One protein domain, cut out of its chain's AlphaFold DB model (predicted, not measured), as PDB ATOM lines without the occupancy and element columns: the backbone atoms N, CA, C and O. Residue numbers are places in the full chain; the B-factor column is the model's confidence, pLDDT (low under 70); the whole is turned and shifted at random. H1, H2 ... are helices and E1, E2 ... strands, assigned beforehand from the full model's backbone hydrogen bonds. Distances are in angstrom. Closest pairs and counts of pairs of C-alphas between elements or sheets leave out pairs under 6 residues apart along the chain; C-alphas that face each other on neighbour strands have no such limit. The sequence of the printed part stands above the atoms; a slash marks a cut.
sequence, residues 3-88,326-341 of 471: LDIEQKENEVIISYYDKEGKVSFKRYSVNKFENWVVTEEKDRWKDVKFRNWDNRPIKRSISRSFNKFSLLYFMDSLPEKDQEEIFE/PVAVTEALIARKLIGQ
ATOM      1  N   LEU A   3      13.131   0.274 -33.514       96.81
ATOM      2  CA  LEU A   3      12.466   0.389 -34.810       96.81
ATOM      3  C   LEU A   3      12.285  -1.000 -35.425       96.81
ATOM      4  O   LEU A   3      11.161  -1.477 -35.576       96.81
ATOM      5  N   ASP A   4      13.397  -1.664 -35.725       96.38
ATOM      6  CA  ASP A   4      13.413  -2.914 -36.485       96.38
ATOM      7  C   ASP A   4      14.628  -3.782 -36.136       96.38
ATOM      8  O   ASP A   4      15.650  -3.270 -35.659       96.38
ATOM      9  N   ILE A   5      14.506  -5.089 -36.378       96.88
ATOM     10  CA  ILE A   5      15.547  -6.093 -36.142       96.88
ATOM     11  C   ILE A   5      15.688  -6.984 -37.377       96.88
ATOM     12  O   ILE A   5      14.779  -7.741 -37.717       96.88
ATOM     13  N   GLU A   6      16.873  -6.974 -37.977       96.19
ATOM     14  CA  GLU A   6      17.241  -7.826 -39.103       96.19
ATOM     15  C   GLU A   6      18.245  -8.897 -38.650       96.19
ATOM     16  O   GLU A   6      19.186  -8.622 -37.904       96.19
ATOM     17  N   GLN A   7      18.054 -10.138 -39.105       96.00
ATOM     18  CA  GLN A   7      18.983 -11.242 -38.854       96.00
ATOM     19  C   GLN A   7      19.665 -11.630 -40.167       96.00
ATOM     20  O   GLN A   7      18.998 -12.115 -41.083       96.00
ATOM     21  N   LYS A   8      20.984 -11.432 -40.241       93.44
ATOM     22  CA  LYS A   8      21.840 -11.889 -41.345       93.44
ATOM     23  C   LYS A   8      22.624 -13.132 -40.914       93.44
ATOM     24  O   LYS A   8      22.534 -13.562 -39.769       93.44
ATOM     25  N   GLU A   9      23.387 -13.722 -41.833       90.31
ATOM     26  CA  GLU A   9      24.033 -15.032 -41.643       90.31
ATOM     27  C   GLU A   9      24.860 -15.152 -40.351       90.31
ATOM     28  O   GLU A   9      24.819 -16.202 -39.719       90.31
ATOM     29  N   ASN A  10      25.553 -14.083 -39.935       92.69
ATOM     30  CA  ASN A  10      26.421 -14.071 -38.748       92.69
ATOM     31  C   ASN A  10      26.234 -12.823 -37.866       92.69
ATOM     32  O   ASN A  10      27.085 -12.519 -37.028       92.69
ATOM     33  N   GLU A  11      25.162 -12.053 -38.062       96.06
ATOM     34  CA  GLU A  11      24.909 -10.847 -37.271       96.06
ATOM     35  C   GLU A  11      23.418 -10.574 -37.069       96.06
ATOM     36  O   GLU A  11      22.569 -10.968 -37.870       96.06
ATOM     37  N   VAL A  12      23.116  -9.856 -35.990       97.81
ATOM     38  CA  VAL A  12      21.822  -9.217 -35.759       97.81
ATOM     39  C   VAL A  12      22.019  -7.710 -35.859       97.81
ATOM     40  O   VAL A  12      22.819  -7.134 -35.117       97.81
ATOM     41  N   ILE A  13      21.293  -7.083 -36.781       97.81
ATOM     42  CA  ILE A  13      21.281  -5.638 -36.991       97.81
ATOM     43  C   ILE A  13      20.025  -5.092 -36.321       97.81
ATOM     44  O   ILE A  13      18.908  -5.503 -36.627       97.81
ATOM     45  N   ILE A  14      20.207  -4.166 -35.389       98.19
ATOM     46  CA  ILE A  14      19.124  -3.503 -34.668       98.19
ATOM     47  C   ILE A  14      19.150  -2.031 -35.036       98.19
ATOM     48  O   ILE A  14      20.178  -1.368 -34.900       98.19
ATOM     49  N   SER A  15      17.999  -1.525 -35.460       97.81
ATOM     50  CA  SER A  15      17.767  -0.096 -35.654       97.81
ATOM     51  C   SER A  15      16.856   0.444 -34.565       97.81
ATOM     52  O   SER A  15      15.921  -0.236 -34.129       97.81
ATOM     53  N   TYR A  16      17.111   1.668 -34.135       97.81
ATOM     54  CA  TYR A  16      16.316   2.357 -33.131       97.81
ATOM     55  C   TYR A  16      16.357   3.864 -33.372       97.81
ATOM     56  O   TYR A  16      17.290   4.378 -33.983       97.81
ATOM     57  N   TYR A  17      15.347   4.570 -32.874       97.56
ATOM     58  CA  TYR A  17      15.347   6.026 -32.851       97.56
ATOM     59  C   TYR A  17      16.154   6.543 -31.665       97.56
ATOM     60  O   TYR A  17      15.882   6.157 -30.518       97.56
ATOM     61  N   ASP A  18      17.136   7.392 -31.955       96.25
ATOM     62  CA  ASP A  18      17.935   8.110 -30.962       96.25
ATOM     63  C   ASP A  18      17.210   9.361 -30.436       96.25
ATOM     64  O   ASP A  18      16.080   9.657 -30.822       96.25
ATOM     65  N   LYS A  19      17.867  10.102 -29.540       95.38
ATOM     66  CA  LYS A  19      17.314  11.304 -28.894       95.38
ATOM     67  C   LYS A  19      17.045  12.460 -29.858       95.38
ATOM     68  O   LYS A  19      16.278  13.356 -29.521       95.38
ATOM     69  N   GLU A  20      17.664  12.454 -31.037       95.38
ATOM     70  CA  GLU A  20      17.401  13.428 -32.100       95.38
ATOM     71  C   GLU A  20      16.259  12.972 -33.022       95.38
ATOM     72  O   GLU A  20      15.911  13.681 -33.967       95.38
ATOM     73  N   GLY A  21      15.682  11.791 -32.781       94.88
ATOM     74  CA  GLY A  21      14.647  11.194 -33.617       94.88
ATOM     75  C   GLY A  21      15.176  10.649 -34.944       94.88
ATOM     76  O   GLY A  21      14.388  10.450 -35.872       94.88
ATOM     77  N   LYS A  22      16.492  10.420 -35.063       96.19
ATOM     78  CA  LYS A  22      17.133   9.797 -36.231       96.19
ATOM     79  C   LYS A  22      17.267   8.289 -36.042       96.19
ATOM     80  O   LYS A  22      17.199   7.786 -34.923       96.19
ATOM     81  N   VAL A  23      17.438   7.558 -37.145       96.69
ATOM     82  CA  VAL A  23      17.702   6.113 -37.093       96.69
ATOM     83  C   VAL A  23      19.175   5.887 -36.778       96.69
ATOM     84  O   VAL A  23      20.052   6.259 -37.556       96.69
ATOM     85  N   SER A  24      19.421   5.219 -35.660       97.06
ATOM     86  CA  SER A  24      20.726   4.735 -35.230       97.06
ATOM     87  C   SER A  24      20.769   3.206 -35.257       97.06
ATOM     88  O   SER A  24      19.736   2.534 -35.196       97.06
ATOM     89  N   PHE A  25      21.976   2.645 -35.363       97.12
ATOM     90  CA  PHE A  25      22.190   1.209 -35.555       97.12
ATOM     91  C   PHE A  25      23.107   0.618 -34.490       97.12
ATOM     92  O   PHE A  25      24.095   1.229 -34.089       97.12
ATOM     93  N   LYS A  26      22.827  -0.625 -34.097       97.44
ATOM     94  CA  LYS A  26      23.766  -1.505 -33.396       97.44
ATOM     95  C   LYS A  26      23.823  -2.844 -34.117       97.44
ATOM     96  O   LYS A  26      22.806  -3.356 -34.580       97.44
ATOM     97  N   ARG A  27      25.028  -3.395 -34.228       97.06
ATOM     98  CA  ARG A  27      25.293  -4.675 -34.884       97.06
ATOM     99  C   ARG A  27      25.947  -5.611 -33.892       97.06
ATOM    100  O   ARG A  27      26.914  -5.236 -33.235       97.06
ATOM    101  N   TYR A  28      25.424  -6.822 -33.812       97.50
ATOM    102  CA  TYR A  28      25.915  -7.843 -32.902       97.50
ATOM    103  C   TYR A  28      26.303  -9.074 -33.697       97.50
ATOM    104  O   TYR A  28      25.448  -9.699 -34.323       97.50
ATOM    105  N   SER A  29      27.581  -9.439 -33.657       96.44
ATOM    106  CA  SER A  29      28.042 -10.694 -34.243       96.44
ATOM    107  C   SER A  29      27.449 -11.877 -33.482       96.44
ATOM    108  O   SER A  29      27.544 -11.957 -32.256       96.44
ATOM    109  N   VAL A  30      26.859 -12.815 -34.215       94.81
ATOM    110  CA  VAL A  30      26.272 -14.038 -33.673       94.81
ATOM    111  C   VAL A  30      26.943 -15.226 -34.342       94.81
ATOM    112  O   VAL A  30      26.636 -15.575 -35.474       94.81
ATOM    113  N   ASN A  31      27.852 -15.875 -33.613       89.75
ATOM    114  CA  ASN A  31      28.583 -17.039 -34.123       89.75
ATOM    115  C   ASN A  31      27.660 -18.237 -34.399       89.75
ATOM    116  O   ASN A  31      27.942 -19.055 -35.271       89.75
ATOM    117  N   LYS A  32      26.606 -18.398 -33.587       92.69
ATOM    118  CA  LYS A  32      25.638 -19.498 -33.677       92.69
ATOM    119  C   LYS A  32      24.266 -19.019 -33.220       92.69
ATOM    120  O   LYS A  32      24.105 -18.632 -32.064       92.69
ATOM    121  N   PHE A  33      23.270 -19.114 -34.094       95.69
ATOM    122  CA  PHE A  33      21.881 -18.879 -33.715       95.69
ATOM    123  C   PHE A  33      21.318 -20.105 -32.995       95.69
ATOM    124  O   PHE A  33      20.994 -21.122 -33.615       95.69
ATOM    125  N   GLU A  34      21.209 -20.009 -31.674       95.31
ATOM    126  CA  GLU A  34      20.674 -21.066 -30.818       95.31
ATOM    127  C   GLU A  34      19.196 -20.829 -30.496       95.31
ATOM    128  O   GLU A  34      18.819 -19.802 -29.931       95.31
ATOM    129  N   ASN A  35      18.358 -21.816 -30.811       96.25
ATOM    130  CA  ASN A  35      16.935 -21.813 -30.507       96.25
ATOM    131  C   ASN A  35      16.574 -22.839 -29.435       96.25
ATOM    132  O   ASN A  35      17.103 -23.952 -29.420       96.25
ATOM    133  N   TRP A  36      15.631 -22.478 -28.566       95.88
ATOM    134  CA  TRP A  36      15.066 -23.406 -27.586       95.88
ATOM    135  C   TRP A  36      14.106 -24.373 -28.268       95.88
ATOM    136  O   TRP A  36      13.180 -23.948 -28.961       95.88
ATOM    137  N   VAL A  37      14.319 -25.669 -28.058       95.44
ATOM    138  CA  VAL A  37      13.477 -26.747 -28.590       95.44
ATOM    139  C   VAL A  37      13.106 -27.705 -27.467       95.44
ATOM    140  O   VAL A  37      13.925 -27.968 -26.581       95.44
ATOM    141  N   VAL A  38      11.877 -28.216 -27.490       95.44
ATOM    142  CA  VAL A  38      11.435 -29.233 -26.527       95.44
ATOM    143  C   VAL A  38      12.202 -30.533 -26.771       95.44
ATOM    144  O   VAL A  38      12.478 -30.903 -27.913       95.44
ATOM    145  N   THR A  39      12.589 -31.214 -25.695       94.62
ATOM    146  CA  THR A  39      13.338 -32.471 -25.752       94.62
ATOM    147  C   THR A  39      12.827 -33.483 -24.723       94.62
ATOM    148  O   THR A  39      11.782 -33.279 -24.109       94.62
ATOM    149  N   GLU A  40      13.532 -34.603 -24.571       94.50
ATOM    150  CA  GLU A  40      13.202 -35.680 -23.640       94.50
ATOM    151  C   GLU A  40      14.047 -35.587 -22.364       94.50
ATOM    152  O   GLU A  40      15.173 -35.096 -22.373       94.50
ATOM    153  N   GLU A  41      13.541 -36.118 -21.247       95.06
ATOM    154  CA  GLU A  41      14.223 -36.019 -19.945       95.06
ATOM    155  C   GLU A  41      15.550 -36.798 -19.899       95.06
ATOM    156  O   GLU A  41      16.422 -36.483 -19.090       95.06
ATOM    157  N   LYS A  42      15.728 -37.778 -20.793       95.19
ATOM    158  CA  LYS A  42      16.973 -38.543 -20.962       95.19
ATOM    159  C   LYS A  42      17.989 -37.887 -21.908       95.19
ATOM    160  O   LYS A  42      19.085 -38.420 -22.057       95.19
ATOM    161  N   ASP A  43      17.652 -36.774 -22.569       94.00
ATOM    162  CA  ASP A  43      18.595 -36.097 -23.461       94.00
ATOM    163  C   ASP A  43      19.755 -35.505 -22.645       94.00
ATOM    164  O   ASP A  43      19.558 -34.683 -21.749       94.00
ATOM    165  N   ARG A  44      20.985 -35.921 -22.969       94.38
ATOM    166  CA  ARG A  44      22.211 -35.462 -22.299       94.38
ATOM    167  C   ARG A  44      22.482 -33.965 -22.473       94.38
ATOM    168  O   ARG A  44      23.260 -33.405 -21.713       94.38
ATOM    169  N   TRP A  45      21.876 -33.337 -23.481       94.44
ATOM    170  CA  TRP A  45      22.022 -31.919 -23.801       94.44
ATOM    171  C   TRP A  45      20.856 -31.065 -23.289       94.44
ATOM    172  O   TRP A  45      20.757 -29.894 -23.662       94.44
ATOM    173  N   LYS A  46      19.951 -31.630 -22.476       96.38
ATOM    174  CA  LYS A  46      18.884 -30.853 -21.835       96.38
ATOM    175  C   LYS A  46      19.477 -29.754 -20.954       96.38
ATOM    176  O   LYS A  46      20.486 -29.954 -20.276       96.38
ATOM    177  N   ASP A  47      18.837 -28.595 -20.954       96.62
ATOM    178  CA  ASP A  47      19.225 -27.487 -20.095       96.62
ATOM    179  C   ASP A  47      18.873 -27.804 -18.636       96.62
ATOM    180  O   ASP A  47      17.828 -28.383 -18.334       96.62
ATOM    181  N   VAL A  48      19.779 -27.452 -17.725       94.56
ATOM    182  CA  VAL A  48      19.631 -27.735 -16.289       94.56
ATOM    183  C   VAL A  48      18.834 -26.635 -15.589       94.56
ATOM    184  O   VAL A  48      18.179 -26.894 -14.580       94.56
ATOM    185  N   LYS A  49      18.888 -25.404 -16.107       95.19
ATOM    186  CA  LYS A  49      18.276 -24.235 -15.480       95.19
ATOM    187  C   LYS A  49      16.856 -24.024 -15.981       95.19
ATOM    188  O   LYS A  49      15.957 -23.822 -15.173       95.19
ATOM    189  N   PHE A  50      16.667 -24.018 -17.296       96.44
ATOM    190  CA  PHE A  50      15.404 -23.660 -17.920       96.44
ATOM    191  C   PHE A  50      14.606 -24.890 -18.345       96.44
ATOM    192  O   PHE A  50      15.131 -25.818 -18.954       96.44
ATOM    193  N   ARG A  51      13.296 -24.849 -18.090       96.75
ATOM    194  CA  ARG A  51      12.316 -25.792 -18.647       96.75
ATOM    195  C   ARG A  51      11.370 -25.084 -19.616       96.75
ATOM    196  O   ARG A  51      11.319 -23.854 -19.661       96.75
ATOM    197  N   ASN A  52      10.626 -25.854 -20.404       96.00
ATOM    198  CA  ASN A  52       9.565 -25.316 -21.245       96.00
ATOM    199  C   ASN A  52       8.470 -24.658 -20.383       96.00
ATOM    200  O   ASN A  52       8.369 -24.927 -19.181       96.00
ATOM    201  N   TRP A  53       7.602 -23.847 -20.989       93.44
ATOM    202  CA  TRP A  53       6.465 -23.213 -20.304       93.44
ATOM    203  C   TRP A  53       5.574 -24.217 -19.535       93.44
ATOM    204  O   TRP A  53       5.073 -23.901 -18.454       93.44
ATOM    205  N   ASP A  54       5.475 -25.453 -20.031       92.06
ATOM    206  CA  ASP A  54       4.737 -26.580 -19.445       92.06
ATOM    207  C   ASP A  54       5.613 -27.594 -18.674       92.06
ATOM    208  O   ASP A  54       5.203 -28.726 -18.435       92.06
ATOM    209  N   ASN A  55       6.817 -27.192 -18.255       93.62
ATOM    210  CA  ASN A  55       7.804 -27.978 -17.495       93.62
ATOM    211  C   ASN A  55       8.520 -29.113 -18.250       93.62
ATOM    212  O   ASN A  55       9.415 -29.747 -17.673       93.62
ATOM    213  N   ARG A  56       8.211 -29.367 -19.526       95.19
ATOM    214  CA  ARG A  56       9.000 -30.325 -20.315       95.19
ATOM    215  C   ARG A  56      10.454 -29.849 -20.462       95.19
ATOM    216  O   ARG A  56      10.700 -28.641 -20.470       95.19
ATOM    217  N   PRO A  57      11.436 -30.758 -20.537       96.88
ATOM    218  CA  PRO A  57      12.828 -30.365 -20.704       96.88
ATOM    219  C   PRO A  57      13.031 -29.711 -22.075       96.88
ATOM    220  O   PRO A  57      12.382 -30.067 -23.062       96.88
ATOM    221  N   ILE A  58      13.937 -28.739 -22.132       96.81
ATOM    222  CA  ILE A  58      14.317 -28.040 -23.364       96.81
ATOM    223  C   ILE A  58      15.823 -28.124 -23.557       96.81
ATOM    224  O   ILE A  58      16.573 -28.291 -22.600       96.81
ATOM    225  N   LYS A  59      16.269 -27.988 -24.800       96.25
ATOM    226  CA  LYS A  59      17.684 -27.846 -25.147       96.25
ATOM    227  C   LYS A  59      17.873 -26.742 -26.172       96.25
ATOM    228  O   LYS A  59      16.906 -26.266 -26.771       96.25
ATOM    229  N   ARG A  60      19.127 -26.363 -26.397       95.50
ATOM    230  CA  ARG A  60      19.504 -25.456 -27.482       95.50
ATOM    231  C   ARG A  60      19.776 -26.241 -28.756       95.50
ATOM    232  O   ARG A  60      20.427 -27.283 -28.732       95.50
ATOM    233  N   SER A  61      19.271 -25.735 -29.870       94.69
ATOM    234  CA  SER A  61      19.482 -26.283 -31.205       94.69
ATOM    235  C   SER A  61      19.974 -25.178 -32.132       94.69
ATOM    236  O   SER A  61      19.425 -24.076 -32.129       94.69
ATOM    237  N   ILE A  62      21.031 -25.463 -32.892       94.69
ATOM    238  CA  ILE A  62      21.611 -24.517 -33.848       94.69
ATOM    239  C   ILE A  62      20.681 -24.386 -35.054       94.69
ATOM    240  O   ILE A  62      20.094 -25.358 -35.522       94.69
ATOM    241  N   SER A  63      20.573 -23.169 -35.568       93.50
ATOM    242  CA  SER A  63      19.723 -22.808 -36.697       93.50
ATOM    243  C   SER A  63      20.355 -21.675 -37.509       93.50
ATOM    244  O   SER A  63      21.423 -21.184 -37.150       93.50
ATOM    245  N   ARG A  64      19.710 -21.268 -38.609       92.56
ATOM    246  CA  ARG A  64      20.163 -20.137 -39.441       92.56
ATOM    247  C   ARG A  64      19.800 -18.764 -38.865       92.56
ATOM    248  O   ARG A  64      20.381 -17.775 -39.281       92.56
ATOM    249  N   SER A  65      18.822 -18.700 -37.963       95.50
ATOM    250  CA  SER A  65      18.356 -17.465 -37.328       95.50
ATOM    251  C   SER A  65      17.595 -17.778 -36.042       95.50
ATOM    252  O   SER A  65      17.057 -18.876 -35.858       95.50
ATOM    253  N   PHE A  66      17.514 -16.816 -35.130       96.81
ATOM    254  CA  PHE A  66      16.629 -16.920 -33.981       96.81
ATOM    255  C   PHE A  66      15.166 -16.983 -34.430       96.81
ATOM    256  O   PHE A  66      14.703 -16.184 -35.249       96.81
ATOM    257  N   ASN A  67      14.411 -17.899 -33.826       94.56
ATOM    258  CA  ASN A  67      12.957 -17.837 -33.833       94.56
ATOM    259  C   ASN A  67      12.477 -16.646 -32.980       94.56
ATOM    260  O   ASN A  67      13.252 -16.045 -32.233       94.56
ATOM    261  N   LYS A  68      11.180 -16.328 -33.049       92.81
ATOM    262  CA  LYS A  68      10.605 -15.155 -32.370       92.81
ATOM    263  C   LYS A  68      10.903 -15.085 -30.863       92.81
ATOM    264  O   LYS A  68      11.154 -14.000 -30.351       92.81
ATOM    265  N   PHE A  69      10.915 -16.219 -30.160       95.62
ATOM    266  CA  PHE A  69      11.162 -16.256 -28.716       95.62
ATOM    267  C   PHE A  69      12.648 -16.161 -28.390       95.62
ATOM    268  O   PHE A  69      13.031 -15.424 -27.490       95.62
ATOM    269  N   SER A  70      13.505 -16.867 -29.127       96.44
ATOM    270  CA  SER A  70      14.952 -16.771 -28.922       96.44
ATOM    271  C   SER A  70      15.481 -15.384 -29.266       96.44
ATOM    272  O   SER A  70      16.362 -14.902 -28.564       96.44
ATOM    273  N   LEU A  71      14.903 -14.717 -30.273       96.75
ATOM    274  CA  LEU A  71      15.247 -13.338 -30.611       96.75
ATOM    275  C   LEU A  71      14.875 -12.398 -29.463       96.75
ATOM    276  O   LEU A  71      15.683 -11.570 -29.065       96.75
ATOM    277  N   LEU A  72      13.688 -12.578 -28.878       95.94
ATOM    278  CA  LEU A  72      13.264 -11.838 -27.690       95.94
ATOM    279  C   LEU A  72      14.253 -12.020 -26.530       95.94
ATOM    280  O   LEU A  72      14.709 -11.044 -25.945       95.94
ATOM    281  N   TYR A  73      14.637 -13.267 -26.234       95.88
ATOM    282  CA  TYR A  73      15.605 -13.555 -25.172       95.88
ATOM    283  C   TYR A  73      16.998 -13.004 -25.476       95.88
ATOM    284  O   TYR A  73      17.700 -12.623 -24.546       95.88
ATOM    285  N   PHE A  74      17.405 -12.984 -26.746       96.62
ATOM    286  CA  PHE A  74      18.651 -12.364 -27.179       96.62
ATOM    287  C   PHE A  74      18.625 -10.858 -26.897       96.62
ATOM    288  O   PHE A  74      19.527 -10.360 -26.225       96.62
ATOM    289  N   MET A  75      17.556 -10.166 -27.304       96.88
ATOM    290  CA  MET A  75      17.367  -8.734 -27.050       96.88
ATOM    291  C   MET A  75      17.385  -8.396 -25.554       96.88
ATOM    292  O   MET A  75      18.036  -7.440 -25.142       96.88
ATOM    293  N   ASP A  76      16.728  -9.215 -24.733       94.12
ATOM    294  CA  ASP A  76      16.693  -9.037 -23.277       94.12
ATOM    295  C   ASP A  76      18.012  -9.452 -22.583       94.12
ATOM    296  O   ASP A  76      18.176  -9.226 -21.383       94.12
ATOM    297  N   SER A  77      18.950 -10.069 -23.312       94.69
ATOM    298  CA  SER A  77      20.285 -10.445 -22.816       94.69
ATOM    299  C   SER A  77      21.396  -9.472 -23.212       94.69
ATOM    300  O   SER A  77      22.537  -9.653 -22.786       94.69
ATOM    301  N   LEU A  78      21.079  -8.454 -24.021       97.00
ATOM    302  CA  LEU A  78      22.030  -7.408 -24.393       97.00
ATOM    303  C   LEU A  78      22.538  -6.660 -23.147       97.00
ATOM    304  O   LEU A  78      21.827  -6.624 -22.137       97.00
ATOM    305  N   PRO A  79      23.736  -6.043 -23.197       97.25
ATOM    306  CA  PRO A  79      24.235  -5.209 -22.106       97.25
ATOM    307  C   PRO A  79      23.211  -4.149 -21.683       97.25
ATOM    308  O   PRO A  79      22.531  -3.580 -22.531       97.25
ATOM    309  N   GLU A  80      23.127  -3.848 -20.386       96.56
ATOM    310  CA  GLU A  80      22.132  -2.912 -19.835       96.56
ATOM    311  C   GLU A  80      22.149  -1.553 -20.547       96.56
ATOM    312  O   GLU A  80      21.108  -1.091 -21.003       96.56
ATOM    313  N   LYS A  81      23.343  -0.993 -20.776       96.88
ATOM    314  CA  LYS A  81      23.531   0.247 -21.543       96.88
ATOM    315  C   LYS A  81      22.896   0.189 -22.939       96.88
ATOM    316  O   LYS A  81      22.305   1.164 -23.390       96.88
ATOM    317  N   ASP A  82      23.024  -0.944 -23.627       97.50
ATOM    318  CA  ASP A  82      22.432  -1.114 -24.953       97.50
ATOM    319  C   ASP A  82      20.912  -1.253 -24.865       97.50
ATOM    320  O   ASP A  82      20.207  -0.718 -25.715       97.50
ATOM    321  N   GLN A  83      20.391  -1.940 -23.842       96.44
ATOM    322  CA  GLN A  83      18.948  -2.036 -23.629       96.44
ATOM    323  C   GLN A  83      18.331  -0.667 -23.344       96.44
ATOM    324  O   GLN A  83      17.297  -0.345 -23.924       96.44
ATOM    325  N   GLU A  84      18.953   0.129 -22.475       94.62
ATOM    326  CA  GLU A  84      18.507   1.490 -22.178       94.62
ATOM    327  C   GLU A  84      18.443   2.321 -23.458       94.62
ATOM    328  O   GLU A  84      17.396   2.876 -23.764       94.62
ATOM    329  N   GLU A  85      19.504   2.318 -24.262       95.75
ATOM    330  CA  GLU A  85      19.579   3.089 -25.506       95.75
ATOM    331  C   GLU A  85      18.583   2.605 -26.580       95.75
ATOM    332  O   GLU A  85      17.847   3.398 -27.176       95.75
ATOM    333  N   ILE A  86      18.500   1.290 -26.815       97.31
ATOM    334  CA  ILE A  86      17.610   0.710 -27.831       97.31
ATOM    335  C   ILE A  86      16.144   0.941 -27.447       97.31
ATOM    336  O   ILE A  86      15.337   1.342 -28.292       97.31
ATOM    337  N   PHE A  87      15.777   0.694 -26.187       95.50
ATOM    338  CA  PHE A  87      14.385   0.704 -25.737       95.50
ATOM    339  C   PHE A  87      13.911   2.045 -25.162       95.50
ATOM    340  O   PHE A  87      12.716   2.163 -24.900       95.50
ATOM    341  N   GLU A  88      14.778   3.054 -25.007       94.62
ATOM    342  CA  GLU A  88      14.377   4.415 -24.616       94.62
ATOM    343  C   GLU A  88      13.283   4.941 -25.552       94.62
ATOM    344  O   GLU A  88      13.354   4.770 -26.771       94.62
ATOM    345  N   PRO A 326      -1.640  -7.521 -31.393       90.31
ATOM    346  CA  PRO A 326      -1.985  -7.936 -30.031       90.31
ATOM    347  C   PRO A 326      -1.472  -9.339 -29.690       90.31
ATOM    348  O   PRO A 326      -1.109  -9.602 -28.544       90.31
ATOM    349  N   VAL A 327      -1.401 -10.232 -30.684       92.00
ATOM    350  CA  VAL A 327      -0.872 -11.592 -30.517       92.00
ATOM    351  C   VAL A 327       0.625 -11.548 -30.223       92.00
ATOM    352  O   VAL A 327       1.050 -12.101 -29.214       92.00
ATOM    353  N   ALA A 328       1.410 -10.843 -31.045       93.56
ATOM    354  CA  ALA A 328       2.859 -10.758 -30.859       93.56
ATOM    355  C   ALA A 328       3.222 -10.114 -29.512       93.56
ATOM    356  O   ALA A 328       4.103 -10.604 -28.808       93.56
ATOM    357  N   VAL A 329       2.497  -9.058 -29.127       93.69
ATOM    358  CA  VAL A 329       2.639  -8.410 -27.817       93.69
ATOM    359  C   VAL A 329       2.328  -9.390 -26.684       93.69
ATOM    360  O   VAL A 329       3.122  -9.527 -25.757       93.69
ATOM    361  N   THR A 330       1.206 -10.109 -26.764       93.31
ATOM    362  CA  THR A 330       0.805 -11.072 -25.725       93.31
ATOM    363  C   THR A 330       1.842 -12.183 -25.567       93.31
ATOM    364  O   THR A 330       2.269 -12.476 -24.451       93.31
ATOM    365  N   GLU A 331       2.301 -12.768 -26.674       93.94
ATOM    366  CA  GLU A 331       3.328 -13.812 -26.669       93.94
ATOM    367  C   GLU A 331       4.651 -13.325 -26.067       93.94
ATOM    368  O   GLU A 331       5.256 -14.038 -25.266       93.94
ATOM    369  N   ALA A 332       5.085 -12.105 -26.403       94.94
ATOM    370  CA  ALA A 332       6.304 -11.517 -25.858       94.94
ATOM    371  C   ALA A 332       6.200 -11.262 -24.346       94.94
ATOM    372  O   ALA A 332       7.124 -11.583 -23.597       94.94
ATOM    373  N   LEU A 333       5.063 -10.737 -23.877       94.62
ATOM    374  CA  LEU A 333       4.819 -10.517 -22.448       94.62
ATOM    375  C   LEU A 333       4.820 -11.837 -21.665       94.62
ATOM    376  O   LEU A 333       5.452 -11.918 -20.609       94.62
ATOM    377  N   ILE A 334       4.175 -12.884 -22.197       95.19
ATOM    378  CA  ILE A 334       4.203 -14.230 -21.603       95.19
ATOM    379  C   ILE A 334       5.638 -14.756 -21.545       95.19
ATOM    380  O   ILE A 334       6.099 -15.157 -20.476       95.19
ATOM    381  N   ALA A 335       6.358 -14.723 -22.670       95.25
ATOM    382  CA  ALA A 335       7.720 -15.232 -22.770       95.25
ATOM    383  C   ALA A 335       8.659 -14.568 -21.752       95.25
ATOM    384  O   ALA A 335       9.394 -15.269 -21.059       95.25
ATOM    385  N   ARG A 336       8.589 -13.240 -21.594       94.19
ATOM    386  CA  ARG A 336       9.389 -12.504 -20.601       94.19
ATOM    387  C   ARG A 336       9.018 -12.854 -19.171       94.19
ATOM    388  O   ARG A 336       9.899 -13.087 -18.345       94.19
ATOM    389  N   LYS A 337       7.721 -12.931 -18.866       94.06
ATOM    390  CA  LYS A 337       7.259 -13.238 -17.507       94.06
ATOM    391  C   LYS A 337       7.664 -14.660 -17.083       94.06
ATOM    392  O   LYS A 337       7.968 -14.874 -15.911       94.06
ATOM    393  N   LEU A 338       7.723 -15.612 -18.020       95.00
ATOM    394  CA  LEU A 338       8.154 -16.994 -17.767       95.00
ATOM    395  C   LEU A 338       9.629 -17.107 -17.345       95.00
ATOM    396  O   LEU A 338       9.964 -18.003 -16.568       95.00
ATOM    397  N   ILE A 339      10.498 -16.183 -17.772       92.94
ATOM    398  CA  ILE A 339      11.927 -16.198 -17.412       92.94
ATOM    399  C   ILE A 339      12.106 -16.146 -15.891       92.94
ATOM    400  O   ILE A 339      12.931 -16.881 -15.348       92.94
ATOM    401  N   GLY A 340      11.287 -15.347 -15.194       89.62
ATOM    402  CA  GLY A 340      11.298 -15.240 -13.730       89.62
ATOM    403  C   GLY A 340      10.929 -16.537 -12.996       89.62
ATOM    404  O   GLY A 340      11.163 -16.647 -11.799       89.62
ATOM    405  N   GLN A 341      10.388 -17.532 -13.706       91.81
ATOM    406  CA  GLN A 341      10.075 -18.868 -13.189       91.81
ATOM    407  C   GLN A 341      11.066 -19.934 -13.681       91.81
ATOM    408  O   GLN A 341      10.764 -21.124 -13.622       91.81
TER     409      GLN A 341
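What this domain is: This is residues 3 to 88 and 326 to 341 of the 471 residues of the protein "DNA-directed DNA polymerase" of Acidimicrobiia bacterium (UniProt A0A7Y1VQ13). Two antiparallel sheets make the two slopes of a tent, joined at its ridge by the E3 to E4 link, with the short helix H1 in the middle between them. The three-stranded meander E1-E2-E3 has H2 over one face; the hairpin E4-E5 ends in a long loop, and H3 crosses H1 on the tent's open side. The 102 printed residues hold five strands, then three helices: a mixed class. The whole is elongated, 53 by 28 by 24 A, and only just loose, close to compact, with a radius of gyration of the C-alphas of 15.4 A.

How they stand to each other: E1, residues 3 to 8, and E2, residues 11 to 17, form an antiparallel hairpin, with N 6 and O 13 2.9 A apart. E3, residues 23 to 29, forms the next hairpin with E2, N 14 and O 26 being 2.8 A apart; in this meander each strand is the antiparallel neighbour of the one before. E4, residues 33 to 38, and E5, residues 58 to 63, form an antiparallel hairpin, with N 35 and O 61 2.8 A apart. H1, residues 68 to 75, only grazes the first sheet; its closest C-alpha pair with E4 is Ser 70 and Asn 35, 5.6 A. H2, residues 80 to 87, is on the first sheet at a height of 10.6 A and only just stands up from it, at 41 degrees. H3, residues 326 to 339, touches H1 with residues 332 to 336 alone, at a steep tilt of 58 degrees; the closest C-alphas, of Ala 335 and Phe 69, are 6.9 A apart. Every O i to N i+4 pair is within hydrogen-bond range in H1 and H2, and 9 of 10 in H3.

Where its parts are: E1 begins at C-alpha 3 (12.466, 0.389, -34.810). E2 and E3 each measure 19.9 A from first to last C-alpha, E1 16.8 A, E4 16.4 A and E5 15.3 A. H1 measures 10.7 A, H2 10.4 A and H3 20.5 A, ending at C-alpha 339 (11.927, -16.198, -17.412).

The domain as a whole: The C-alphas farthest apart, of Glu 20 and Lys 42, are 53.2 A apart. Residues 89 to 325 are not printed, and C-alphas 88 and 326 are 21.2 A apart across this cut. The E4 to E5 link is long, with 19 residues. The mean pLDDT of the printed part is 95.3, and no printed residue is under 70.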